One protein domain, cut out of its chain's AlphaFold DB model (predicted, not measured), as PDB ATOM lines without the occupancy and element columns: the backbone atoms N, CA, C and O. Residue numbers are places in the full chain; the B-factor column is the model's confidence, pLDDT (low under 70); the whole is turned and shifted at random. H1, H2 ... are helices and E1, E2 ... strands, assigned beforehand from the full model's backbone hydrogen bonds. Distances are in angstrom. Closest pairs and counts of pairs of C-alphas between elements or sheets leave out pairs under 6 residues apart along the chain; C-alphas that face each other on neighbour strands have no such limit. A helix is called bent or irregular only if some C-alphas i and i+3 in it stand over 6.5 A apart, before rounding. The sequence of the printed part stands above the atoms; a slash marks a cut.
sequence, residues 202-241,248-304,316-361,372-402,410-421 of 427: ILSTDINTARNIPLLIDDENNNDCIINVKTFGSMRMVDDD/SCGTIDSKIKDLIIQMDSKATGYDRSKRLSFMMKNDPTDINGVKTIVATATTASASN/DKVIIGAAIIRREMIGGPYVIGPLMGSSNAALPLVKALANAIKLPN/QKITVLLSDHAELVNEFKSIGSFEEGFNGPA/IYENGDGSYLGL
ATOM      1  N   ILE A 202     201.447 242.061 145.771       96.88
ATOM      2  CA  ILE A 202     201.780 241.814 147.175       96.88
ATOM      3  C   ILE A 202     202.964 242.695 147.541       96.88
ATOM      4  O   ILE A 202     204.041 242.576 146.951       96.88
ATOM      5  N   LEU A 203     202.753 243.550 148.530       97.81
ATOM      6  CA  LEU A 203     203.748 244.451 149.082       97.81
ATOM      7  C   LEU A 203     204.025 244.063 150.531       97.81
ATOM      8  O   LEU A 203     203.092 243.762 151.275       97.81
ATOM      9  N   SER A 204     205.290 244.090 150.944       97.00
ATOM     10  CA  SER A 204     205.662 243.831 152.336       97.00
ATOM     11  C   SER A 204     206.731 244.787 152.845       97.00
ATOM     12  O   SER A 204     207.595 245.210 152.087       97.00
ATOM     13  N   THR A 205     206.697 245.111 154.130       96.38
ATOM     14  CA  THR A 205     207.761 245.862 154.808       96.38
ATOM     15  C   THR A 205     207.907 245.372 156.244       96.38
ATOM     16  O   THR A 205     207.048 244.638 156.738       96.38
ATOM     17  N   ASP A 206     208.989 245.732 156.926       94.56
ATOM     18  CA  ASP A 206     209.104 245.443 158.353       94.56
ATOM     19  C   ASP A 206     208.206 246.364 159.189       94.56
ATOM     20  O   ASP A 206     207.928 247.509 158.830       94.56
ATOM     21  N   ILE A 207     207.739 245.858 160.328       93.56
ATOM     22  CA  ILE A 207     206.788 246.581 161.171       93.56
ATOM     23  C   ILE A 207     207.297 247.954 161.632       93.56
ATOM     24  O   ILE A 207     206.508 248.891 161.726       93.56
ATOM     25  N   ASN A 208     208.598 248.110 161.886       92.88
ATOM     26  CA  ASN A 208     209.157 249.384 162.333       92.88
ATOM     27  C   ASN A 208     209.171 250.402 161.191       92.88
ATOM     28  O   ASN A 208     208.825 251.562 161.404       92.88
ATOM     29  N   THR A 209     209.484 249.966 159.974       94.38
ATOM     30  CA  THR A 209     209.328 250.784 158.769       94.38
ATOM     31  C   THR A 209     207.871 251.220 158.586       94.38
ATOM     32  O   THR A 209     207.608 252.411 158.424       94.38
ATOM     33  N   ALA A 210     206.903 250.311 158.745       95.94
ATOM     34  CA  ALA A 210     205.479 250.652 158.650       95.94
ATOM     35  C   ALA A 210     205.002 251.660 159.722       95.94
ATOM     36  O   ALA A 210     204.167 252.522 159.448       95.94
ATOM     37  N   ARG A 211     205.532 251.595 160.949       95.31
ATOM     38  CA  ARG A 211     205.227 252.570 162.017       95.31
ATOM     39  C   ARG A 211     205.755 253.968 161.713       95.31
ATOM     40  O   ARG A 211     205.156 254.961 162.123       95.31
ATOM     41  N   ASN A 212     206.859 254.039 160.977       95.12
ATOM     42  CA  ASN A 212     207.554 255.274 160.641       95.12
ATOM     43  C   ASN A 212     207.165 255.843 159.270       95.12
ATOM     44  O   ASN A 212     207.803 256.793 158.825       95.12
ATOM     45  N   ILE A 213     206.118 255.313 158.619       95.00
ATOM     46  CA  ILE A 213     205.614 255.854 157.347       95.00
ATOM     47  C   ILE A 213     205.390 257.367 157.510       95.00
ATOM     48  O   ILE A 213     204.630 257.779 158.404       95.00
ATOM     49  N   PRO A 214     206.038 258.215 156.693       92.12
ATOM     50  CA  PRO A 214     205.784 259.642 156.727       92.12
ATOM     51  C   PRO A 214     204.365 259.862 156.210       92.12
ATOM     52  O   PRO A 214     204.033 259.506 155.083       92.12
ATOM     53  N   LEU A 215     203.506 260.401 157.072       86.44
ATOM     54  CA  LEU A 215     202.230 260.933 156.615       86.44
ATOM     55  C   LEU A 215     202.516 262.353 156.144       86.44
ATOM     56  O   LEU A 215     203.316 263.044 156.777       86.44
ATOM     57  N   LEU A 216     201.908 262.763 155.034       75.25
ATOM     58  CA  LEU A 216     201.900 264.162 154.625       75.25
ATOM     59  C   LEU A 216     201.126 264.919 155.711       75.25
ATOM     60  O   LEU A 216     199.900 264.930 155.715       75.25
ATOM     61  N   ILE A 217     201.848 265.401 156.720       58.06
ATOM     62  CA  ILE A 217     201.300 266.216 157.797       58.06
ATOM     63  C   ILE A 217     201.295 267.639 157.265       58.06
ATOM     64  O   ILE A 217     202.364 268.154 156.940       58.06
ATOM     65  N   ASP A 218     200.087 268.191 157.162       49.69
ATOM     66  CA  ASP A 218     199.727 269.605 157.117       49.69
ATOM     67  C   ASP A 218     200.911 270.549 156.880       49.69
ATOM     68  O   ASP A 218     201.587 270.990 157.814       49.69
ATOM     69  N   ASP A 219     201.137 270.909 155.619       54.28
ATOM     70  CA  ASP A 219     201.742 272.208 155.361       54.28
ATOM     71  C   ASP A 219     200.721 273.231 155.883       54.28
ATOM     72  O   ASP A 219     199.608 273.287 155.362       54.28
ATOM     73  N   GLU A 220     201.039 273.984 156.946       57.94
ATOM     74  CA  GLU A 220     200.099 274.866 157.681       57.94
ATOM     75  C   GLU A 220     199.363 275.887 156.783       57.94
ATOM     76  O   GLU A 220     198.416 276.547 157.214       57.94
ATOM     77  N   ASN A 221     199.786 276.022 155.523       61.81
ATOM     78  CA  ASN A 221     199.203 276.901 154.516       61.81
ATOM     79  C   ASN A 221     198.271 276.205 153.512       61.81
ATOM     80  O   ASN A 221     197.645 276.895 152.705       61.81
ATOM     81  N   ASN A 222     198.172 274.876 153.528       60.50
ATOM     82  CA  ASN A 222     197.292 274.123 152.647       60.50
ATOM     83  C   ASN A 222     196.110 273.604 153.473       60.50
ATOM     84  O   ASN A 222     196.304 272.971 154.504       60.50
ATOM     85  N   ASN A 223     194.876 273.882 153.040       63.44
ATOM     86  CA  ASN A 223     193.638 273.387 153.667       63.44
ATOM     87  C   ASN A 223     193.468 271.863 153.467       63.44
ATOM     88  O   ASN A 223     192.385 271.396 153.101       63.44
ATOM     89  N   ASP A 224     194.541 271.094 153.624       66.31
ATOM     90  CA  ASP A 224     194.538 269.666 153.388       66.31
ATOM     91  C   ASP A 224     193.700 268.947 154.448       66.31
ATOM     92  O   ASP A 224     193.501 269.372 155.588       66.31
ATOM     93  N   CYS A 225     193.087 267.863 153.993       76.44
ATOM     94  CA  CYS A 225     192.072 267.140 154.728       76.44
ATOM     95  C   CYS A 225     192.730 266.281 155.820       76.44
ATOM     96  O   CYS A 225     193.284 265.225 155.519       76.44
ATOM     97  N   ILE A 226     192.657 266.710 157.085       86.50
ATOM     98  CA  ILE A 226     193.216 265.959 158.221       86.50
ATOM     99  C   ILE A 226     192.519 264.594 158.348       86.50
ATOM    100  O   ILE A 226     191.324 264.508 158.661       86.50
ATOM    101  N   ILE A 227     193.289 263.518 158.155       92.38
ATOM    102  CA  ILE A 227     192.827 262.133 158.304       92.38
ATOM    103  C   ILE A 227     193.071 261.662 159.740       92.38
ATOM    104  O   ILE A 227     194.205 261.477 160.177       92.38
ATOM    105  N   ASN A 228     191.987 261.403 160.466       93.31
ATOM    106  CA  ASN A 228     192.015 260.848 161.815       93.31
ATOM    107  C   ASN A 228     191.754 259.343 161.770       93.31
ATOM    108  O   ASN A 228     190.694 258.920 161.300       93.31
ATOM    109  N   VAL A 229     192.678 258.541 162.302       95.31
ATOM    110  CA  VAL A 229     192.552 257.077 162.343       95.31
ATOM    111  C   VAL A 229     192.296 256.589 163.767       95.31
ATOM    112  O   VAL A 229     192.967 257.013 164.705       95.31
ATOM    113  N   LYS A 230     191.332 255.679 163.931       95.81
ATOM    114  CA  LYS A 230     191.040 254.974 165.190       95.81
ATOM    115  C   LYS A 230     191.238 253.474 165.019       95.81
ATOM    116  O   LYS A 230     190.921 252.946 163.958       95.81
ATOM    117  N   THR A 231     191.714 252.798 166.064       95.81
ATOM    118  CA  THR A 231     191.936 251.344 166.076       95.81
ATOM    119  C   THR A 231     191.085 250.638 167.132       95.81
ATOM    120  O   THR A 231     190.830 251.181 168.209       95.81
ATOM    121  N   PHE A 232     190.669 249.410 166.822       94.00
ATOM    122  CA  PHE A 232     189.804 248.562 167.640       94.00
ATOM    123  C   PHE A 232     190.326 247.121 167.648       94.00
ATOM    124  O   PHE A 232     190.824 246.638 166.634       94.00
ATOM    125  N   GLY A 233     190.169 246.406 168.757       90.25
ATOM    126  CA  GLY A 233     190.671 245.047 168.946       90.25
ATOM    127  C   GLY A 233     192.081 245.010 169.529       90.25
ATOM    128  O   GLY A 233     192.676 246.032 169.860       90.25
ATOM    129  N   SER A 234     192.612 243.805 169.705       84.75
ATOM    130  CA  SER A 234     193.941 243.592 170.277       84.75
ATOM    131  C   SER A 234     194.514 242.269 169.792       84.75
ATOM    132  O   SER A 234     193.783 241.309 169.569       84.75
ATOM    133  N   MET A 235     195.840 242.211 169.673       82.19
ATOM    134  CA  MET A 235     196.573 240.979 169.368       82.19
ATOM    135  C   MET A 235     197.220 240.328 170.598       82.19
ATOM    136  O   MET A 235     197.962 239.356 170.442       82.19
ATOM    137  N   ARG A 236     196.959 240.836 171.813       73.06
ATOM    138  CA  ARG A 236     197.557 240.303 173.050       73.06
ATOM    139  C   ARG A 236     197.177 238.833 173.273       73.06
ATOM    140  O   ARG A 236     196.050 238.417 172.997       73.06
ATOM    141  N   MET A 237     198.147 238.030 173.711       62.94
ATOM    142  CA  MET A 237     197.904 236.735 174.360       62.94
ATOM    143  C   MET A 237     197.507 237.017 175.813       62.94
ATOM    144  O   MET A 237     197.917 238.035 176.358       62.94
ATOM    145  N   VAL A 238     196.638 236.185 176.382       58.56
ATOM    146  CA  VAL A 238     195.953 236.432 177.666       58.56
ATOM    147  C   VAL A 238     196.914 236.402 178.868       58.56
ATOM    148  O   VAL A 238     196.521 236.783 179.958       58.56
ATOM    149  N   ASP A 239     198.183 236.051 178.667       59.44
ATOM    150  CA  ASP A 239     199.103 235.708 179.758       59.44
ATOM    151  C   ASP A 239     199.873 236.898 180.377       59.44
ATOM    152  O   ASP A 239     200.699 236.687 181.262       59.44
ATOM    153  N   ASP A 240     199.619 238.143 179.953       60.91
ATOM    154  CA  ASP A 240     200.240 239.341 180.551       60.91
ATOM    155  C   ASP A 240     199.330 239.936 181.646       60.91
ATOM    156  O   ASP A 240     198.674 240.960 181.435       60.91
ATOM    157  N   ASP A 241     199.285 239.285 182.812       62.78
ATOM    158  CA  ASP A 241     198.455 239.678 183.970       62.78
ATOM    159  C   ASP A 241     198.909 240.980 184.680       62.78
ATOM    160  O   ASP A 241     198.210 241.461 185.568       62.78
ATOM    161  N   SER A 248     194.250 251.814 175.658       59.44
ATOM    162  CA  SER A 248     192.855 251.433 175.450       59.44
ATOM    163  C   SER A 248     192.502 251.383 173.961       59.44
ATOM    164  O   SER A 248     191.840 252.266 173.420       59.44
ATOM    165  N   CYS A 249     192.933 250.335 173.255       71.94
ATOM    166  CA  CYS A 249     192.275 249.996 171.997       71.94
ATOM    167  C   CYS A 249     190.809 249.683 172.307       71.94
ATOM    168  O   CYS A 249     190.513 248.889 173.202       71.94
ATOM    169  N   GLY A 250     189.894 250.328 171.580       80.31
ATOM    170  CA  GLY A 250     188.467 250.053 171.716       80.31
ATOM    171  C   GLY A 250     188.169 248.590 171.386       80.31
ATOM    172  O   GLY A 250     188.917 247.948 170.652       80.31
ATOM    173  N   THR A 251     187.082 248.035 171.907       87.88
ATOM    174  CA  THR A 251     186.626 246.704 171.494       87.88
ATOM    175  C   THR A 251     186.069 246.749 170.067       87.88
ATOM    176  O   THR A 251     185.563 247.779 169.622       87.88
ATOM    177  N   ILE A 252     186.167 245.638 169.327       90.62
ATOM    178  CA  ILE A 252     185.447 245.484 168.053       90.62
ATOM    179  C   ILE A 252     183.994 245.162 168.410       90.62
ATOM    180  O   ILE A 252     183.626 244.001 168.581       90.62
ATOM    181  N   ASP A 253     183.195 246.202 168.628       92.38
ATOM    182  CA  ASP A 253     181.776 246.054 168.933       92.38
ATOM    183  C   ASP A 253     180.941 245.760 167.671       92.38
ATOM    184  O   ASP A 253     181.448 245.719 166.543       92.38
ATOM    185  N   SER A 254     179.636 245.540 167.856       93.69
ATOM    186  CA  SER A 254     178.729 245.263 166.740       93.69
ATOM    187  C   SER A 254     178.653 246.416 165.740       93.69
ATOM    188  O   SER A 254     178.547 246.159 164.549       93.69
ATOM    189  N   LYS A 255     178.781 247.678 166.174       95.06
ATOM    190  CA  LYS A 255     178.708 248.837 165.273       95.06
ATOM    191  C   LYS A 255     179.916 248.897 164.349       95.06
ATOM    192  O   LYS A 255     179.756 249.146 163.157       95.06
ATOM    193  N   ILE A 256     181.116 248.665 164.882       95.31
ATOM    194  CA  ILE A 256     182.333 248.589 164.069       95.31
ATOM    195  C   ILE A 256     182.246 247.399 163.120       95.31
ATOM    196  O   ILE A 256     182.523 247.546 161.933       95.31
ATOM    197  N   LYS A 257     181.805 246.239 163.607       96.12
ATOM    198  CA  LYS A 257     181.627 245.052 162.773       96.12
ATOM    199  C   LYS A 257     180.658 245.296 161.609       96.12
ATOM    200  O   LYS A 257     181.004 244.991 160.468       96.12
ATOM    201  N   ASP A 258     179.491 245.871 161.885       96.00
ATOM    202  CA  ASP A 258     178.468 246.170 160.878       96.00
ATOM    203  C   ASP A 258     178.975 247.201 159.865       96.00
ATOM    204  O   ASP A 258     178.799 247.015 158.662       96.00
ATOM    205  N   LEU A 259     179.690 248.237 160.328       96.50
ATOM    206  CA  LEU A 259     180.341 249.219 159.458       96.50
ATOM    207  C   LEU A 259     181.317 248.549 158.482       96.50
ATOM    208  O   LEU A 259     181.264 248.817 157.284       96.50
ATOM    209  N   ILE A 260     182.196 247.671 158.973       97.75
ATOM    210  CA  ILE A 260     183.178 246.969 158.133       97.75
ATOM    211  C   ILE A 260     182.485 246.074 157.105       97.75
ATOM    212  O   ILE A 260     182.864 246.096 155.936       97.75
ATOM    213  N   ILE A 261     181.456 245.326 157.510       97.25
ATOM    214  CA  ILE A 261     180.672 244.476 156.602       97.25
ATOM    215  C   ILE A 261     179.978 245.322 155.531       97.25
ATOM    216  O   ILE A 261     179.982 244.956 154.358       97.25
ATOM    217  N   GLN A 262     179.408 246.467 155.909       96.19
ATOM    218  CA  GLN A 262     178.718 247.351 154.977       96.19
ATOM    219  C   GLN A 262     179.690 248.007 153.986       96.19
ATOM    220  O   GLN A 262     179.401 248.057 152.790       96.19
ATOM    221  N   MET A 263     180.860 248.459 154.456       97.50
ATOM    222  CA  MET A 263     181.918 248.985 153.589       97.50
ATOM    223  C   MET A 263     182.429 247.921 152.616       97.50
ATOM    224  O   MET A 263     182.591 248.216 151.438       97.50
ATOM    225  N   ASP A 264     182.625 246.687 153.077       97.75
ATOM    226  CA  ASP A 264     183.085 245.574 152.243       97.75
ATOM    227  C   ASP A 264     182.070 245.174 151.176       97.75
ATOM    228  O   ASP A 264     182.409 245.037 149.998       97.75
ATOM    229  N   SER A 265     180.807 245.074 151.580       96.19
ATOM    230  CA  SER A 265     179.676 244.809 150.698       96.19
ATOM    231  C   SER A 265     179.548 245.872 149.605       96.19
ATOM    232  O   SER A 265     179.374 245.542 148.434       96.19
ATOM    233  N   LYS A 266     179.726 247.152 149.953       95.69
ATOM    234  CA  LYS A 266     179.729 248.264 148.992       95.69
ATOM    235  C   LYS A 266     180.949 248.234 148.064       95.69
ATOM    236  O   LYS A 266     180.821 248.451 146.861       95.69
ATOM    237  N   ALA A 267     182.126 247.957 148.620       96.44
ATOM    238  CA  ALA A 267     183.386 247.955 147.889       96.44
ATOM    239  C   ALA A 267     183.485 246.790 146.894       96.44
ATOM    240  O   ALA A 267     184.091 246.941 145.835       96.44
ATOM    241  N   THR A 268     182.885 245.642 147.217       96.31
ATOM    242  CA  THR A 268     182.982 244.418 146.406       96.31
ATOM    243  C   THR A 268     181.721 244.062 145.629       96.31
ATOM    244  O   THR A 268     181.812 243.371 144.613       96.31
ATOM    245  N   GLY A 269     180.552 244.507 146.095       95.31
ATOM    246  CA  GLY A 269     179.247 244.068 145.603       95.31
ATOM    247  C   GLY A 269     178.835 242.664 146.068       95.31
ATOM    248  O   GLY A 269     177.892 242.097 145.517       95.31
ATOM    249  N   TYR A 270     179.533 242.086 147.054       95.75
ATOM    250  CA  TYR A 270     179.279 240.737 147.564       95.75
ATOM    251  C   TYR A 270     179.050 240.729 149.079       95.75
ATOM    252  O   TYR A 270     179.703 241.450 149.829       95.75
ATOM    253  N   ASP A 271     178.154 239.865 149.552       95.00
ATOM    254  CA  ASP A 271     177.983 239.599 150.977       95.00
ATOM    255  C   ASP A 271     179.063 238.633 151.478       95.00
ATOM    256  O   ASP A 271     179.016 237.422 151.245       95.00
ATOM    257  N   ARG A 272     180.028 239.187 152.216       95.62
ATOM    258  CA  ARG A 272     181.095 238.439 152.900       95.62
ATOM    259  C   ARG A 272     180.989 238.530 154.419       95.62
ATOM    260  O   ARG A 272     181.969 238.330 155.142       95.62
ATOM    261  N   SER A 273     179.788 238.804 154.926       95.62
ATOM    262  CA  SER A 273     179.505 238.983 156.352       95.62
ATOM    263  C   SER A 273     179.951 237.796 157.207       95.62
ATOM    264  O   SER A 273     180.515 238.009 158.281       95.62
ATOM    265  N   LYS A 274     179.771 236.552 156.738       93.56
ATOM    266  CA  LYS A 274     180.225 235.334 157.441       93.56
ATOM    267  C   LYS A 274     181.741 235.326 157.632       93.56
ATOM    268  O   LYS A 274     182.224 235.183 158.755       93.56
ATOM    269  N   ARG A 275     182.482 235.563 156.548       94.44
ATOM    270  CA  ARG A 275     183.946 235.599 156.536       94.44
ATOM    271  C   ARG A 275     184.497 236.693 157.443       94.44
ATOM    272  O   ARG A 275     185.360 236.433 158.279       94.44
ATOM    273  N   LEU A 276     183.966 237.904 157.309       95.62
ATOM    274  CA  LEU A 276     184.364 239.053 158.119       95.62
ATOM    275  C   LEU A 276     183.986 238.876 159.593       95.62
ATOM    276  O   LEU A 276     184.758 239.236 160.478       95.62
ATOM    277  N   SER A 277     182.835 238.260 159.871       94.06
ATOM    278  CA  SER A 277     182.422 237.903 161.230       94.06
ATOM    279  C   SER A 277     183.365 236.903 161.877       94.06
ATOM    280  O   SER A 277     183.681 237.056 163.052       94.06
ATOM    281  N   PHE A 278     183.802 235.896 161.123       91.44
ATOM    282  CA  PHE A 278     184.782 234.924 161.585       91.44
ATOM    283  C   PHE A 278     186.123 235.602 161.894       91.44
ATOM    284  O   PHE A 278     186.678 235.387 162.968       91.44
ATOM    285  N   MET A 279     186.592 236.491 161.012       92.06
ATOM    286  CA  MET A 279     187.817 237.267 161.228       92.06
ATOM    287  C   MET A 279     187.747 238.144 162.478       92.06
ATOM    288  O   MET A 279     188.672 238.139 163.277       92.06
ATOM    289  N   MET A 280     186.650 238.879 162.662       93.75
ATOM    290  CA  MET A 280     186.493 239.844 163.755       93.75
ATOM    291  C   MET A 280     185.958 239.235 165.057       93.75
ATOM    292  O   MET A 280     185.690 239.980 165.997       93.75
ATOM    293  N   LYS A 281     185.780 237.906 165.141       87.62
ATOM    294  CA  LYS A 281     185.246 237.245 166.345       87.62
ATOM    295  C   LYS A 281     186.086 237.569 167.591       87.62
ATOM    296  O   LYS A 281     185.518 237.634 168.674       87.62
ATOM    297  N   ASN A 282     187.394 237.803 167.409       70.19
ATOM    298  CA  ASN A 282     188.372 238.214 168.425       70.19
ATOM    299  C   ASN A 282     188.135 237.558 169.796       70.19
ATOM    300  O   ASN A 282     188.065 238.234 170.821       70.19
ATOM    301  N   ASP A 283     187.953 236.238 169.783       72.69
ATOM    302  CA  ASP A 283     187.718 235.444 170.980       72.69
ATOM    303  C   ASP A 283     189.063 235.238 171.691       72.69
ATOM    304  O   ASP A 283     189.929 234.544 171.152       72.69
ATOM    305  N   PRO A 284     189.287 235.844 172.872       63.22
ATOM    306  CA  PRO A 284     190.573 235.757 173.558       63.22
ATOM    307  C   PRO A 284     190.887 234.333 174.033       63.22
ATOM    308  O   PRO A 284     192.047 234.026 174.290       63.22
ATOM    309  N   THR A 285     189.870 233.470 174.139       66.38
ATOM    310  CA  THR A 285     190.017 232.073 174.567       66.38
ATOM    311  C   THR A 285     190.311 231.126 173.407       66.38
ATOM    312  O   THR A 285     190.762 229.999 173.619       66.38
ATOM    313  N   ASP A 286     190.094 231.577 172.170       72.44
ATOM    314  CA  ASP A 286     190.349 230.779 170.983       72.44
ATOM    315  C   ASP A 286     191.837 230.850 170.622       72.44
ATOM    316  O   ASP A 286     192.290 231.723 169.880       72.44
ATOM    317  N   ILE A 287     192.615 229.899 171.145       68.88
ATOM    318  CA  ILE A 287     194.044 229.740 170.823       68.88
ATOM    319  C   ILE A 287     194.299 229.515 169.323       68.88
ATOM    320  O   ILE A 287     195.409 229.738 168.841       68.88
ATOM    321  N   ASN A 288     193.275 229.070 168.591       66.06
ATOM    322  CA  ASN A 288     193.303 228.864 167.146       66.06
ATOM    323  C   ASN A 288     192.637 230.022 166.387       66.06
ATOM    324  O   ASN A 288     192.612 230.015 165.154       66.06
ATOM    325  N   GLY A 289     192.095 230.994 167.120       65.56
ATOM    326  CA  GLY A 289     191.369 232.133 166.606       65.56
ATOM    327  C   GLY A 289     192.304 233.135 165.952       65.56
ATOM    328  O   GLY A 289     193.424 233.393 166.401       65.56
ATOM    329  N   VAL A 290     191.820 233.737 164.871       75.06
ATOM    330  CA  VAL A 290     192.532 234.832 164.223       75.06
ATOM    331  C   VAL A 290     192.456 236.055 165.121       75.06
ATOM    332  O   VAL A 290     191.375 236.542 165.445       75.06
ATOM    333  N   LYS A 291     193.622 236.580 165.493       86.12
ATOM    334  CA  LYS A 291     193.707 237.846 166.216       86.12
ATOM    335  C   LYS A 291     193.690 238.989 165.228       86.12
ATOM    336  O   LYS A 291     194.493 239.002 164.289       86.12
ATOM    337  N   THR A 292     192.805 239.951 165.456       93.06
ATOM    338  CA  THR A 292     192.589 241.061 164.528       93.06
ATOM    339  C   THR A 292     192.586 242.406 165.224       93.06
ATOM    340  O   THR A 292     192.058 242.545 166.326       93.06
ATOM    341  N   ILE A 293     193.108 243.412 164.526       95.25
ATOM    342  CA  ILE A 293     192.879 244.821 164.840       95.25
ATOM    343  C   ILE A 293     192.189 245.438 163.624       95.25
ATOM    344  O   ILE A 293     192.578 245.192 162.481       95.25
ATOM    345  N   VAL A 294     191.155 246.227 163.873       97.19
ATOM    346  CA  VAL A 294     190.435 247.002 162.863       97.19
ATOM    347  C   VAL A 294     190.871 248.453 162.985       97.19
ATOM    348  O   VAL A 294     190.976 248.967 164.095       97.19
ATOM    349  N   ALA A 295     191.096 249.130 161.865       97.81
ATOM    350  CA  ALA A 295     191.299 250.570 161.820       97.81
ATOM    351  C   ALA A 295     190.227 251.235 160.958       97.81
ATOM    352  O   ALA A 295     189.862 250.704 159.909       97.81
ATOM    353  N   THR A 296     189.752 252.406 161.378       97.75
ATOM    354  CA  THR A 296     188.859 253.263 160.590       97.75
ATOM    355  C   THR A 296     189.457 254.655 160.452       97.75
ATOM    356  O   THR A 296     189.993 255.212 161.410       97.75
ATOM    357  N   ALA A 297     189.383 255.212 159.247       96.88
ATOM    358  CA  ALA A 297     189.856 256.543 158.911       96.88
ATOM    359  C   ALA A 297     188.661 257.475 158.714       96.88
ATOM    360  O   ALA A 297     187.706 257.143 158.010       96.88
ATOM    361  N   THR A 298     188.731 258.652 159.324       95.38
ATOM    362  CA  THR A 298     187.731 259.712 159.202       95.38
ATOM    363  C   THR A 298     188.379 260.999 158.752       95.38
ATOM    364  O   THR A 298     189.506 261.298 159.144       95.38
ATOM    365  N   THR A 299     187.643 261.793 157.993       92.19
ATOM    366  CA  THR A 299     187.999 263.188 157.741       92.19
ATOM    367  C   THR A 299     187.098 264.082 158.563       92.19
ATOM    368  O   THR A 299     185.914 263.781 158.753       92.19
ATOM    369  N   ALA A 300     187.643 265.195 159.052       81.75
ATOM    370  CA  ALA A 300     186.780 266.283 159.479       81.75
ATOM    371  C   ALA A 300     185.993 266.721 158.238       81.75
ATOM    372  O   ALA A 300     186.596 267.106 157.236       81.75
ATOM    373  N   SER A 301     184.662 266.604 158.262       67.50
ATOM    374  CA  SER A 301     183.872 267.280 157.239       67.50
ATOM    375  C   SER A 301     184.251 268.755 157.300       67.50
ATOM    376  O   SER A 301     184.406 269.299 158.399       67.50
ATOM    377  N   ALA A 302     184.457 269.379 156.140       60.22
ATOM    378  CA  ALA A 302     184.645 270.818 156.022       60.22
ATOM    379  C   ALA A 302     183.336 271.494 156.454       60.22
ATOM    380  O   ALA A 302     182.523 271.919 155.637       60.22
ATOM    381  N   SER A 303     183.079 271.484 157.760       53.38
ATOM    382  CA  SER A 303     181.888 272.029 158.372       53.38
ATOM    383  C   SER A 303     181.968 273.523 158.128       53.38
ATOM    384  O   SER A 303     182.844 274.218 158.649       53.38
ATOM    385  N   ASN A 304     181.115 273.980 157.211       53.47
ATOM    386  CA  ASN A 304     180.922 275.379 156.879       53.47
ATOM    387  C   ASN A 304     180.926 276.195 158.174       53.47
ATOM    388  O   ASN A 304     180.217 275.850 159.114       53.47
ATOM    389  N   ASP A 316     179.651 264.992 162.373       77.25
ATOM    390  CA  ASP A 316     180.184 265.420 161.070       77.25
ATOM    391  C   ASP A 316     181.407 264.610 160.596       77.25
ATOM    392  O   ASP A 316     182.108 265.009 159.666       77.25
ATOM    393  N   LYS A 317     181.725 263.476 161.232       86.56
ATOM    394  CA  LYS A 317     182.864 262.642 160.812       86.56
ATOM    395  C   LYS A 317     182.441 261.690 159.702       86.56
ATOM    396  O   LYS A 317     181.660 260.771 159.931       86.56
ATOM    397  N   VAL A 318     183.010 261.878 158.514       92.56
ATOM    398  CA  VAL A 318     182.810 260.970 157.380       92.56
ATOM    399  C   VAL A 318     183.876 259.882 157.437       92.56
ATOM    400  O   VAL A 318     185.066 260.188 157.485       92.56
ATOM    401  N   ILE A 319     183.457 258.615 157.448       95.62
ATOM    402  CA  ILE A 319     184.368 257.470 157.331       95.62
ATOM    403  C   ILE A 319     184.838 257.397 155.878       95.62
ATOM    404  O   ILE A 319     184.028 257.208 154.973       95.62
ATOM    405  N   ILE A 320     186.143 257.542 155.659       96.50
ATOM    406  CA  ILE A 320     186.754 257.544 154.323       96.50
ATOM    407  C   ILE A 320     187.561 256.280 154.027       96.50
ATOM    408  O   ILE A 320     188.033 256.110 152.903       96.50
ATOM    409  N   GLY A 321     187.743 255.399 155.013       98.06
ATOM    410  CA  GLY A 321     188.430 254.131 154.818       98.06
ATOM    411  C   GLY A 321     188.444 253.244 156.052       98.06
ATOM    412  O   GLY A 321     188.217 253.703 157.172       98.06
ATOM    413  N   ALA A 322     188.707 251.963 155.831       98.50
ATOM    414  CA  ALA A 322     188.865 250.979 156.885       98.50
ATOM    415  C   ALA A 322     189.807 249.847 156.468       98.50
ATOM    416  O   ALA A 322     189.968 249.552 155.283       98.50
ATOM    417  N   ALA A 323     190.429 249.212 157.454       98.56
ATOM    418  CA  ALA A 323     191.363 248.119 157.238       98.56
ATOM    419  C   ALA A 323     191.329 247.123 158.396       98.56
ATOM    420  O   ALA A 323     191.141 247.515 159.547       98.56
ATOM    421  N   ILE A 324     191.570 245.846 158.101       97.81
ATOM    422  CA  ILE A 324     191.789 244.814 159.121       97.81
ATOM    423  C   ILE A 324     193.227 244.326 159.008       97.81
ATOM    424  O   ILE A 324     193.641 243.908 157.933       97.81
ATOM    425  N   ILE A 325     193.975 244.332 160.109       97.12
ATOM    426  CA  ILE A 325     195.227 243.579 160.221       97.12
ATOM    427  C   ILE A 325     194.971 242.314 161.020       97.12
ATOM    428  O   ILE A 325     194.298 242.337 162.053       97.12
ATOM    429  N   ARG A 326     195.528 241.204 160.553       94.31
ATOM    430  CA  ARG A 326     195.452 239.919 161.236       94.31
ATOM    431  C   ARG A 326     196.821 239.287 161.383       94.31
ATOM    432  O   ARG A 326     197.736 239.566 160.607       94.31
ATOM    433  N   ARG A 327     196.928 238.394 162.360       90.00
ATOM    434  CA  ARG A 327     198.070 237.500 162.522       90.00
ATOM    435  C   ARG A 327     197.560 236.070 162.535       90.00
ATOM    436  O   ARG A 327     196.773 235.710 163.404       90.00
ATOM    437  N   GLU A 328     197.997 235.282 161.561       79.06
ATOM    438  CA  GLU A 328     197.505 233.912 161.400       79.06
ATOM    439  C   GLU A 328     198.258 232.930 162.308       79.06
ATOM    440  O   GLU A 328     197.645 232.007 162.811       79.06
ATOM    441  N   MET A 329     199.544 233.144 162.611       81.25
ATOM    442  CA  MET A 329     200.292 232.297 163.555       81.25
ATOM    443  C   MET A 329     201.284 233.098 164.409       81.25
ATOM    444  O   MET A 329     201.739 234.176 164.013       81.25
ATOM    445  N   ILE A 330     201.668 232.554 165.568       80.38
ATOM    446  CA  ILE A 330     202.756 233.107 166.390       80.38
ATOM    447  C   ILE A 330     204.053 233.090 165.571       80.38
ATOM    448  O   ILE A 330     204.358 232.115 164.894       80.38
ATOM    449  N   GLY A 331     204.784 234.203 165.576       80.06
ATOM    450  CA  GLY A 331     205.976 234.415 164.744       80.06
ATOM    451  C   GLY A 331     205.694 234.697 163.261       80.06
ATOM    452  O   GLY A 331     206.573 235.201 162.571       80.06
ATOM    453  N   GLY A 332     204.475 234.444 162.776       83.56
ATOM    454  CA  GLY A 332     204.097 234.656 161.379       83.56
ATOM    455  C   GLY A 332     203.949 236.131 160.986       83.56
ATOM    456  O   GLY A 332     203.905 237.004 161.862       83.56
ATOM    457  N   PRO A 333     203.844 236.411 159.671       88.06
ATOM    458  CA  PRO A 333     203.648 237.762 159.161       88.06
ATOM    459  C   PRO A 333     202.280 238.319 159.563       88.06
ATOM    460  O   PRO A 333     201.304 237.584 159.736       88.06
ATOM    461  N   TYR A 334     202.207 239.642 159.653       94.38
ATOM    462  CA  TYR A 334     200.949 240.361 159.761       94.38
ATOM    463  C   TYR A 334     200.406 240.634 158.365       94.38
ATOM    464  O   TYR A 334     201.133 241.105 157.492       94.38
ATOM    465  N   VAL A 335     199.122 240.367 158.150       95.81
ATOM    466  CA  VAL A 335     198.471 240.584 156.855       95.81
ATOM    467  C   VAL A 335     197.376 241.625 157.020       95.81
ATOM    468  O   VAL A 335     196.508 241.470 157.878       95.81
ATOM    469  N   ILE A 336     197.417 242.679 156.208       97.88
ATOM    470  CA  ILE A 336     196.365 243.694 156.131       97.88
ATOM    471  C   ILE A 336     195.435 243.337 154.973       97.88
ATOM    472  O   ILE A 336     195.876 243.240 153.827       97.88
ATOM    473  N   GLY A 337     194.159 243.138 155.287       97.00
ATOM    474  CA  GLY A 337     193.126 242.723 154.351       97.00
ATOM    475  C   GLY A 337     191.814 242.373 155.072       97.00
ATOM    476  O   GLY A 337     191.873 241.593 156.027       97.00
ATOM    477  N   PRO A 338     190.648 242.891 154.636       98.12
ATOM    478  CA  PRO A 338     190.487 243.808 153.510       98.12
ATOM    479  C   PRO A 338     191.008 245.218 153.838       98.12
ATOM    480  O   PRO A 338     191.058 245.614 155.005       98.12
ATOM    481  N   LEU A 339     191.388 245.967 152.803       98.56
ATOM    482  CA  LEU A 339     191.682 247.403 152.856       98.56
ATOM    483  C   LEU A 339     190.705 248.120 151.921       98.56
ATOM    484  O   LEU A 339     190.618 247.772 150.744       98.56
ATOM    485  N   MET A 340     189.951 249.084 152.445       98.38
ATOM    486  CA  MET A 340     188.797 249.671 151.760       98.38
ATOM    487  C   MET A 340     188.728 251.183 151.957       98.38
ATOM    488  O   MET A 340     189.146 251.701 152.994       98.38
ATOM    489  N   GLY A 341     188.118 251.872 150.997       97.62
ATOM    490  CA  GLY A 341     187.861 253.305 151.019       97.62
ATOM    491  C   GLY A 341     188.688 254.082 150.002       97.62
ATOM    492  O   GLY A 341     188.970 253.624 148.900       97.62
ATOM    493  N   SER A 342     189.035 255.303 150.381       96.81
ATOM    494  CA  SER A 342     189.841 256.227 149.588       96.81
ATOM    495  C   SER A 342     191.329 255.862 149.630       96.81
ATOM    496  O   SER A 342     191.856 255.459 150.668       96.81
ATOM    497  N   SER A 343     192.028 256.024 148.502       96.38
ATOM    498  CA  SER A 343     193.456 255.675 148.400       96.38
ATOM    499  C   SER A 343     194.330 256.468 149.381       96.38
ATOM    500  O   SER A 343     195.229 255.897 149.990       96.38
ATOM    501  N   ASN A 344     194.006 257.740 149.639       95.12
ATOM    502  CA  ASN A 344     194.733 258.575 150.604       95.12
ATOM    503  C   ASN A 344     194.557 258.130 152.073       95.12
ATOM    504  O   ASN A 344     195.351 258.524 152.923       95.12
ATOM    505  N   ALA A 345     193.564 257.291 152.395       96.56
ATOM    506  CA  ALA A 345     193.427 256.695 153.725       96.56
ATOM    507  C   ALA A 345     194.351 255.486 153.945       96.56
ATOM    508  O   ALA A 345     194.583 255.099 155.091       96.56
ATOM    509  N   ALA A 346     194.878 254.873 152.881       97.44
ATOM    510  CA  ALA A 346     195.548 253.577 152.950       97.44
ATOM    511  C   ALA A 346     196.821 253.586 153.810       97.44
ATOM    512  O   ALA A 346     196.927 252.797 154.751       97.44
ATOM    513  N   LEU A 347     197.777 254.481 153.536       97.06
ATOM    514  CA  LEU A 347     199.003 254.590 154.334       97.06
ATOM    515  C   LEU A 347     198.736 255.016 155.794       97.06
ATOM    516  O   LEU A 347     199.297 254.377 156.691       97.06
ATOM    517  N   PRO A 348     197.856 256.003 156.083       97.12
ATOM    518  CA  PRO A 348     197.419 256.288 157.451       97.12
ATOM    519  C   PRO A 348     196.864 255.065 158.193       97.12
ATOM    520  O   PRO A 348     197.241 254.823 159.341       97.12
ATOM    521  N   LEU A 349     196.005 254.269 157.542       98.12
ATOM    522  CA  LEU A 349     195.442 253.045 158.120       98.12
ATOM    523  C   LEU A 349     196.538 252.020 158.430       98.12
ATOM    524  O   LEU A 349     196.594 251.499 159.542       98.12
ATOM    525  N   VAL A 350     197.442 251.763 157.482       97.94
ATOM    526  CA  VAL A 350     198.560 250.818 157.647       97.94
ATOM    527  C   VAL A 350     199.476 251.236 158.794       97.94
ATOM    528  O   VAL A 350     199.807 250.408 159.644       97.94
ATOM    529  N   LYS A 351     199.838 252.521 158.867       97.44
ATOM    530  CA  LYS A 351     200.655 253.072 159.953       97.44
ATOM    531  C   LYS A 351     199.975 252.903 161.311       97.44
ATOM    532  O   LYS A 351     200.609 252.462 162.268       97.44
ATOM    533  N   ALA A 352     198.684 253.227 161.405       96.81
ATOM    534  CA  ALA A 352     197.927 253.083 162.646       96.81
ATOM    535  C   ALA A 352     197.840 251.617 163.102       96.81
ATOM    536  O   ALA A 352     198.056 251.326 164.277       96.81
ATOM    537  N   LEU A 353     197.603 250.687 162.172       97.12
ATOM    538  CA  LEU A 353     197.598 249.249 162.449       97.12
ATOM    539  C   LEU A 353     198.973 248.753 162.922       97.12
ATOM    540  O   LEU A 353     199.052 248.009 163.897       97.12
ATOM    541  N   ALA A 354     200.058 249.209 162.290       95.75
ATOM    542  CA  ALA A 354     201.424 248.885 162.703       95.75
ATOM    543  C   ALA A 354     201.758 249.416 164.112       95.75
ATOM    544  O   ALA A 354     202.432 248.741 164.894       95.75
ATOM    545  N   ASN A 355     201.268 250.610 164.457       94.38
ATOM    546  CA  ASN A 355     201.423 251.205 165.788       94.38
ATOM    547  C   ASN A 355     200.599 250.477 166.860       94.38
ATOM    548  O   ASN A 355     201.029 250.400 168.008       94.38
ATOM    549  N   ALA A 356     199.437 249.928 166.499       93.62
ATOM    550  CA  ALA A 356     198.573 249.202 167.430       93.62
ATOM    551  C   ALA A 356     199.099 247.800 167.790       93.62
ATOM    552  O   ALA A 356     198.716 247.234 168.816       93.62
ATOM    553  N   ILE A 357     199.990 247.228 166.978       91.88
ATOM    554  CA  ILE A 357     200.669 245.975 167.313       91.88
ATOM    555  C   ILE A 357     201.672 246.244 168.437       91.88
ATOM    556  O   ILE A 357     202.582 247.054 168.279       91.88
ATOM    557  N   LYS A 358     201.564 245.504 169.542       87.19
ATOM    558  CA  LYS A 358     202.593 245.461 170.590       87.19
ATOM    559  C   LYS A 358     203.581 244.346 170.259       87.19
ATOM    560  O   LYS A 358     203.169 243.201 170.069       87.19
ATOM    561  N   LEU A 359     204.862 244.687 170.152       84.31
ATOM    562  CA  LEU A 359     205.926 243.696 170.000       84.31
ATOM    563  C   LEU A 359     206.358 243.228 171.393       84.31
ATOM    564  O   LEU A 359     206.351 244.055 172.303       84.31
ATOM    565  N   PRO A 360     206.729 241.952 171.578       77.81
ATOM    566  CA  PRO A 360     207.394 241.539 172.808       77.81
ATOM    567  C   PRO A 360     208.679 242.363 172.974       77.81
ATOM    568  O   PRO A 360     209.431 242.522 172.007       77.81
ATOM    569  N   ASN A 361     208.904 242.911 174.172       69.56
ATOM    570  CA  ASN A 361     210.122 243.646 174.517       69.56
ATOM    571  C   ASN A 361     211.305 242.665 174.541       69.56
ATOM    572  O   ASN A 361     211.675 242.142 175.587       69.56
ATOM    573  N   GLN A 372     209.660 241.118 161.936       89.88
ATOM    574  CA  GLN A 372     208.257 240.819 161.675       89.88
ATOM    575  C   GLN A 372     207.758 241.705 160.528       89.88
ATOM    576  O   GLN A 372     207.910 242.930 160.566       89.88
ATOM    577  N   LYS A 373     207.196 241.072 159.495       93.81
ATOM    578  CA  LYS A 373     206.727 241.754 158.288       93.81
ATOM    579  C   LYS A 373     205.235 242.064 158.358       93.81
ATOM    580  O   LYS A 373     204.455 241.264 158.875       93.81
ATOM    581  N   ILE A 374     204.860 243.201 157.785       95.88
ATOM    582  CA  ILE A 374     203.492 243.555 157.412       95.88
ATOM    583  C   ILE A 374     203.361 243.368 155.906       95.88
ATOM    584  O   ILE A 374     204.186 243.874 155.148       95.88
ATOM    585  N   THR A 375     202.308 242.676 155.487       96.88
ATOM    586  CA  THR A 375     201.999 242.382 154.089       96.88
ATOM    587  C   THR A 375     200.631 242.945 153.718       96.88
ATOM    588  O   THR A 375     199.672 242.801 154.475       96.88
ATOM    589  N   VAL A 376     200.528 243.546 152.533       97.81
ATOM    590  CA  VAL A 376     199.280 244.048 151.939       97.81
ATOM    591  C   VAL A 376     199.166 243.522 150.509       97.81
ATOM    592  O   VAL A 376     200.165 243.443 149.794       97.81
ATOM    593  N   LEU A 377     197.959 243.155 150.082       97.56
ATOM    594  CA  LEU A 377     197.680 242.651 148.738       97.56
ATOM    595  C   LEU A 377     196.814 243.658 147.981       97.56
ATOM    596  O   LEU A 377     195.594 243.599 148.080       97.56
ATOM    597  N   LEU A 378     197.426 244.586 147.250       97.88
ATOM    598  CA  LEU A 378     196.708 245.660 146.555       97.88
ATOM    599  C   LEU A 378     196.107 245.168 145.234       97.88
ATOM    600  O   LEU A 378     196.809 244.531 144.447       97.88
ATOM    601  N   SER A 379     194.835 245.488 144.982       96.25
ATOM    602  CA  SER A 379     194.074 245.034 143.808       96.25
ATOM    603  C   SER A 379     193.773 246.189 142.859       96.25
ATOM    604  O   SER A 379     192.985 247.053 143.195       96.25
ATOM    605  N   ASP A 380     194.361 246.200 141.664       94.19
ATOM    606  CA  ASP A 380     194.079 247.167 140.587       94.19
ATOM    607  C   ASP A 380     194.371 248.653 140.879       94.19
ATOM    608  O   ASP A 380     193.976 249.526 140.111       94.19
ATOM    609  N   HIS A 381     195.174 248.958 141.904       95.81
ATOM    610  CA  HIS A 381     195.575 250.334 142.250       95.81
ATOM    611  C   HIS A 381     197.067 250.583 142.000       95.81
ATOM    612  O   HIS A 381     197.879 250.580 142.925       95.81
ATOM    613  N   ALA A 382     197.463 250.784 140.739       96.56
ATOM    614  CA  ALA A 382     198.874 250.968 140.369       96.56
ATOM    615  C   ALA A 382     199.519 252.214 141.006       96.56
ATOM    616  O   ALA A 382     200.691 252.177 141.385       96.56
ATOM    617  N   GLU A 383     198.760 253.302 141.144       96.56
ATOM    618  CA  GLU A 383     199.218 254.525 141.813       96.56
ATOM    619  C   GLU A 383     199.489 254.268 143.297       96.56
ATOM    620  O   GLU A 383     200.573 254.579 143.787       96.56
ATOM    621  N   LEU A 384     198.565 253.577 143.969       96.88
ATOM    622  CA  LEU A 384     198.721 253.187 145.366       96.88
ATOM    623  C   LEU A 384     199.915 252.243 145.564       96.88
ATOM    624  O   LEU A 384     200.684 252.401 146.505       96.88
ATOM    625  N   VAL A 385     200.140 251.296 144.646       97.50
ATOM    626  CA  VAL A 385     201.339 250.438 144.669       97.50
ATOM    627  C   VAL A 385     202.620 251.275 144.634       97.50
ATOM    628  O   VAL A 385     203.561 250.987 145.375       97.50
ATOM    629  N   ASN A 386     202.672 252.305 143.786       97.19
ATOM    630  CA  ASN A 386     203.831 253.190 143.713       97.19
ATOM    631  C   ASN A 386     204.006 253.998 145.003       97.19
ATOM    632  O   ASN A 386     205.137 254.156 145.452       97.19
ATOM    633  N   GLU A 387     202.912 254.448 145.615       96.19
ATOM    634  CA  GLU A 387     202.915 255.177 146.886       96.19
ATOM    635  C   GLU A 387     203.456 254.320 148.044       96.19
ATOM    636  O   GLU A 387     204.352 254.743 148.777       96.19
ATOM    637  N   PHE A 388     203.002 253.070 148.172       97.12
ATOM    638  CA  PHE A 388     203.531 252.137 149.174       97.12
ATOM    639  C   PHE A 388     205.028 251.857 148.980       97.12
ATOM    640  O   PHE A 388     205.760 251.716 149.959       97.12
ATOM    641  N   LYS A 389     205.505 251.793 147.733       96.75
ATOM    642  CA  LYS A 389     206.932 251.596 147.440       96.75
ATOM    643  C   LYS A 389     207.771 252.828 147.765       96.75
ATOM    644  O   LYS A 389     208.837 252.686 148.353       96.75
ATOM    645  N   SER A 390     207.318 254.014 147.364       94.38
ATOM    646  CA  SER A 390     208.099 255.251 147.472       94.38
ATOM    647  C   SER A 390     208.064 255.860 148.871       94.38
ATOM    648  O   SER A 390     209.099 256.290 149.370       94.38
ATOM    649  N   ILE A 391     206.890 255.880 149.505       89.12
ATOM    650  CA  ILE A 391     206.665 256.493 150.819       89.12
ATOM    651  C   ILE A 391     206.790 255.433 151.908       89.12
ATOM    652  O   ILE A 391     207.519 255.604 152.883       89.12
ATOM    653  N   GLY A 392     206.089 254.313 151.731       77.75
ATOM    654  CA  GLY A 392     206.035 253.257 152.736       77.75
ATOM    655  C   GLY A 392     207.271 252.357 152.782       77.75
ATOM    656  O   GLY A 392     207.389 251.556 153.705       77.75
ATOM    657  N   SER A 393     208.175 252.464 151.799       93.38
ATOM    658  CA  SER A 393     209.334 251.573 151.641       93.38
ATOM    659  C   SER A 393     208.942 250.088 151.647       93.38
ATOM    660  O   SER A 393     209.587 249.255 152.286       93.38
ATOM    661  N   PHE A 394     207.840 249.753 150.971       96.62
ATOM    662  CA  PHE A 394     207.419 248.366 150.792       96.62
ATOM    663  C   PHE A 394     208.151 247.714 149.616       96.62
ATOM    664  O   PHE A 394     208.261 248.275 148.526       96.62
ATOM    665  N   GLU A 395     208.583 246.477 149.826       96.94
ATOM    666  CA  GLU A 395     209.143 245.593 148.813       96.94
ATOM    667  C   GLU A 395     208.020 244.852 148.076       96.94
ATOM    668  O   GLU A 395     207.085 244.339 148.698       96.94
ATOM    669  N   GLU A 396     208.121 244.755 146.749       96.94
ATOM    670  CA  GLU A 396     207.217 243.925 145.945       96.94
ATOM    671  C   GLU A 396     207.619 242.453 146.049       96.94
ATOM    672  O   GLU A 396     208.717 242.075 145.646       96.94
ATOM    673  N   GLY A 397     206.718 241.622 146.576       93.31
ATOM    674  CA  GLY A 397     206.923 240.176 146.693       93.31
ATOM    675  C   GLY A 397     206.287 239.374 145.559       93.31
ATOM    676  O   GLY A 397     206.844 238.378 145.106       93.31
ATOM    677  N   PHE A 398     205.115 239.795 145.083       93.06
ATOM    678  CA  PHE A 398     204.402 239.119 144.001       93.06
ATOM    679  C   PHE A 398     203.633 240.122 143.164       93.06
ATOM    680  O   PHE A 398     203.101 241.107 143.676       93.06
ATOM    681  N   ASN A 399     203.519 239.807 141.880       94.94
ATOM    682  CA  ASN A 399     202.751 240.590 140.945       94.94
ATOM    683  C   ASN A 399     202.114 239.687 139.888       94.94
ATOM    684  O   ASN A 399     202.819 239.052 139.100       94.94
ATOM    685  N   GLY A 400     200.785 239.602 139.875       95.06
ATOM    686  CA  GLY A 400     200.080 238.677 138.995       95.06
ATOM    687  C   GLY A 400     198.660 239.111 138.658       95.06
ATOM    688  O   GLY A 400     198.119 240.016 139.289       95.06
ATOM    689  N   PRO A 401     198.053 238.498 137.630       97.38
ATOM    690  CA  PRO A 401     196.715 238.858 137.204       97.38
ATOM    691  C   PRO A 401     195.652 238.317 138.161       97.38
ATOM    692  O   PRO A 401     195.756 237.189 138.653       97.38
ATOM    693  N   ALA A 402     194.590 239.095 138.320       97.50
ATOM    694  CA  ALA A 402     193.270 238.570 138.625       97.50
ATOM    695  C   ALA A 402     192.618 238.101 137.315       97.50
ATOM    696  O   ALA A 402     192.835 238.699 136.252       97.50
ATOM    697  N   ILE A 410     186.740 241.494 138.783       94.38
ATOM    698  CA  ILE A 410     186.382 240.648 139.934       94.38
ATOM    699  C   ILE A 410     185.233 241.296 140.711       94.38
ATOM    700  O   ILE A 410     184.194 240.667 140.907       94.38
ATOM    701  N   TYR A 411     185.377 242.581 141.033       93.12
ATOM    702  CA  TYR A 411     184.402 243.369 141.784       93.12
ATOM    703  C   TYR A 411     183.627 244.314 140.860       93.12
ATOM    704  O   TYR A 411     183.581 245.518 141.086       93.12
ATOM    705  N   GLU A 412     183.033 243.782 139.783       89.44
ATOM    706  CA  GLU A 412     182.278 244.594 138.803       89.44
ATOM    707  C   GLU A 412     181.100 245.365 139.424       89.44
ATOM    708  O   GLU A 412     180.695 246.395 138.894       89.44
ATOM    709  N   ASN A 413     180.558 244.852 140.534       86.75
ATOM    710  CA  ASN A 413     179.429 245.433 141.262       86.75
ATOM    711  C   ASN A 413     179.882 246.322 142.435       86.75
ATOM    712  O   ASN A 413     179.043 246.826 143.178       86.75
ATOM    713  N   GLY A 414     181.194 246.470 142.630       89.94
ATOM    714  CA  GLY A 414     181.777 247.323 143.655       89.94
ATOM    715  C   GLY A 414     181.850 248.786 143.228       89.94
ATOM    716  O   GLY A 414     181.870 249.109 142.041       89.94
ATOM    717  N   ASP A 415     181.956 249.691 144.198       94.06
ATOM    718  CA  ASP A 415     182.099 251.134 143.948       94.06
ATOM    719  C   ASP A 415     183.545 251.585 143.644       94.06
ATOM    720  O   ASP A 415     183.825 252.782 143.579       94.06
ATOM    721  N   GLY A 416     184.475 250.636 143.481       94.94
ATOM    722  CA  GLY A 416     185.896 250.897 143.241       94.94
ATOM    723  C   GLY A 416     186.707 251.234 144.497       94.94
ATOM    724  O   GLY A 416     187.916 251.430 144.398       94.94
ATOM    725  N   SER A 417     186.085 251.257 145.681       97.19
ATOM    726  CA  SER A 417     186.778 251.521 146.949       97.19
ATOM    727  C   SER A 417     187.466 250.292 147.556       97.19
ATOM    728  O   SER A 417     188.033 250.378 148.644       97.19
ATOM    729  N   TYR A 418     187.450 249.137 146.885       97.88
ATOM    730  CA  TYR A 418     188.187 247.958 147.338       97.88
ATOM    731  C   TYR A 418     189.663 248.082 146.954       97.88
ATOM    732  O   TYR A 418     190.014 247.997 145.778       97.88
ATOM    733  N   LEU A 419     190.528 248.322 147.941       98.25
ATOM    734  CA  LEU A 419     191.943 248.625 147.712       98.25
ATOM    735  C   LEU A 419     192.840 247.400 147.891       98.25
ATOM    736  O   LEU A 419     193.814 247.235 147.154       98.25
ATOM    737  N   GLY A 420     192.528 246.547 148.869       97.69
ATOM    738  CA  GLY A 420     193.345 245.387 149.197       97.69
ATOM    739  C   GLY A 420     192.552 244.159 149.626       97.69
ATOM    740  O   GLY A 420     191.590 244.255 150.388       97.69
ATOM    741  N   LEU A 421     193.013 243.012 149.132       97.81
ATOM    742  CA  LEU A 421     192.427 241.686 149.299       97.81
ATOM    743  C   LEU A 421     192.490 241.198 150.752       97.81
ATOM    744  O   LEU A 421     193.451 241.477 151.470       97.81
TER     745      LEU A 421
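AT A GLANCE: This is residues 202 to 241, 248 to 304, 316 to 361, 372 to 402 and 410 to 421 of the 427 residues of an uncharacterized protein of Fragilariopsis cylindrus CCMP1102 (UniProt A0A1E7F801). A strongly twisted sheet of eight strands curls round helix H4, with H5 on the same face over E1 and H2 across the opposite face. The printed part has 186 residues with five named helices and eight named strands, in the order E1 H1 E2 H2 H3 E3 E4 E5 H4 E6 H5 E7 E8. The sheet branches at E5 and is mixed, with one parallel pair, E5 and E6; the class is mixed, helices and strands. The whole is compact and rounded, with a radius of gyration of the C-alphas of 16.2 A and spans of 48 by 40 by 37 A.

HOW THE PARTS SIT: E5, residues 334 to 341, has E4, residues 317 to 327, on one side and E6, residues 373 to 379, and E8, residues 418 to 420, on the other side. E4 and E5 form an antiparallel hairpin, with N 322 and O 340 within hydrogen-bond range at 2.9 A. E6 is parallel to E5, with N 336 and O 375 at 2.8 A; E8 is antiparallel to it, with N 339 and O 420 at 3.0 A. E3, residues 291 to 300, is antiparallel to E4, with N 295 and O 323 at 2.8 A, and to edge strand E2, residues 227 to 233, with N 230 and O 296 at 2.9 A. E1, residues 202 to 206, is antiparallel to E6, with N 203 and O 376 at 2.9 A, and to edge strand E7, residues 395 to 402, with N 204 and O 395 at 2.9 A. The sheet curls round H4, residues 343 to 356; the closest C-alphas of E4 and H4 are those of Gly 321 and Ala 345, 5.7 A apart. H5, residues 382 to 390, is on the same face at a height over the sheet of 8.9 A. H2, residues 254 to 268, is on the opposite face at a height of 9.2 A and runs across the strands, at 79 degrees to E3 on the local plane. With residues 257 to 261 alone it only just touches H3, residues 273 to 279, with 3 pairs of C-alphas within 8 A, the closest those of Ile 261 and Ser 273, 5.6 A. H1, residues 207 to 211, touches H4, the closest C-alphas being those of Arg 211 and Lys 351, 5.0 A. Every O i to N i+4 pair is within range in H1, H2, H3 and H5, and 8 of 10 in H4.

IN THESE COORDINATES: E1 begins at C-alpha 202 (201.780, 241.814, 147.175), and E8 ends at C-alpha 420 (193.345, 245.387, 149.197). E3 is 30.0 A long; E4 is 29.4 A and bends by 61 degrees at residue 320. H2 is 20.8 A and H4 20.7 A; H4 is only just irregular, with C-alphas 344 and 347 6.9 A apart.

THE WHOLE: The two C-alphas farthest apart, those of Asn 221 and Ile 287, are 50.2 A from each other. The gaps between C-alphas across the four cuts are 15.6 A from 241 to 248, 10.8 A from 304 to 316, 13.3 A from 361 to 372 and 7.3 A from 402 to 410. Of the links that are printed whole, H1 to E2 and H3 to E3 are long. The mean pLDDT of the printed part is 88.7; 24 residues are under 70, among them 217 to 224 and 237 to 241.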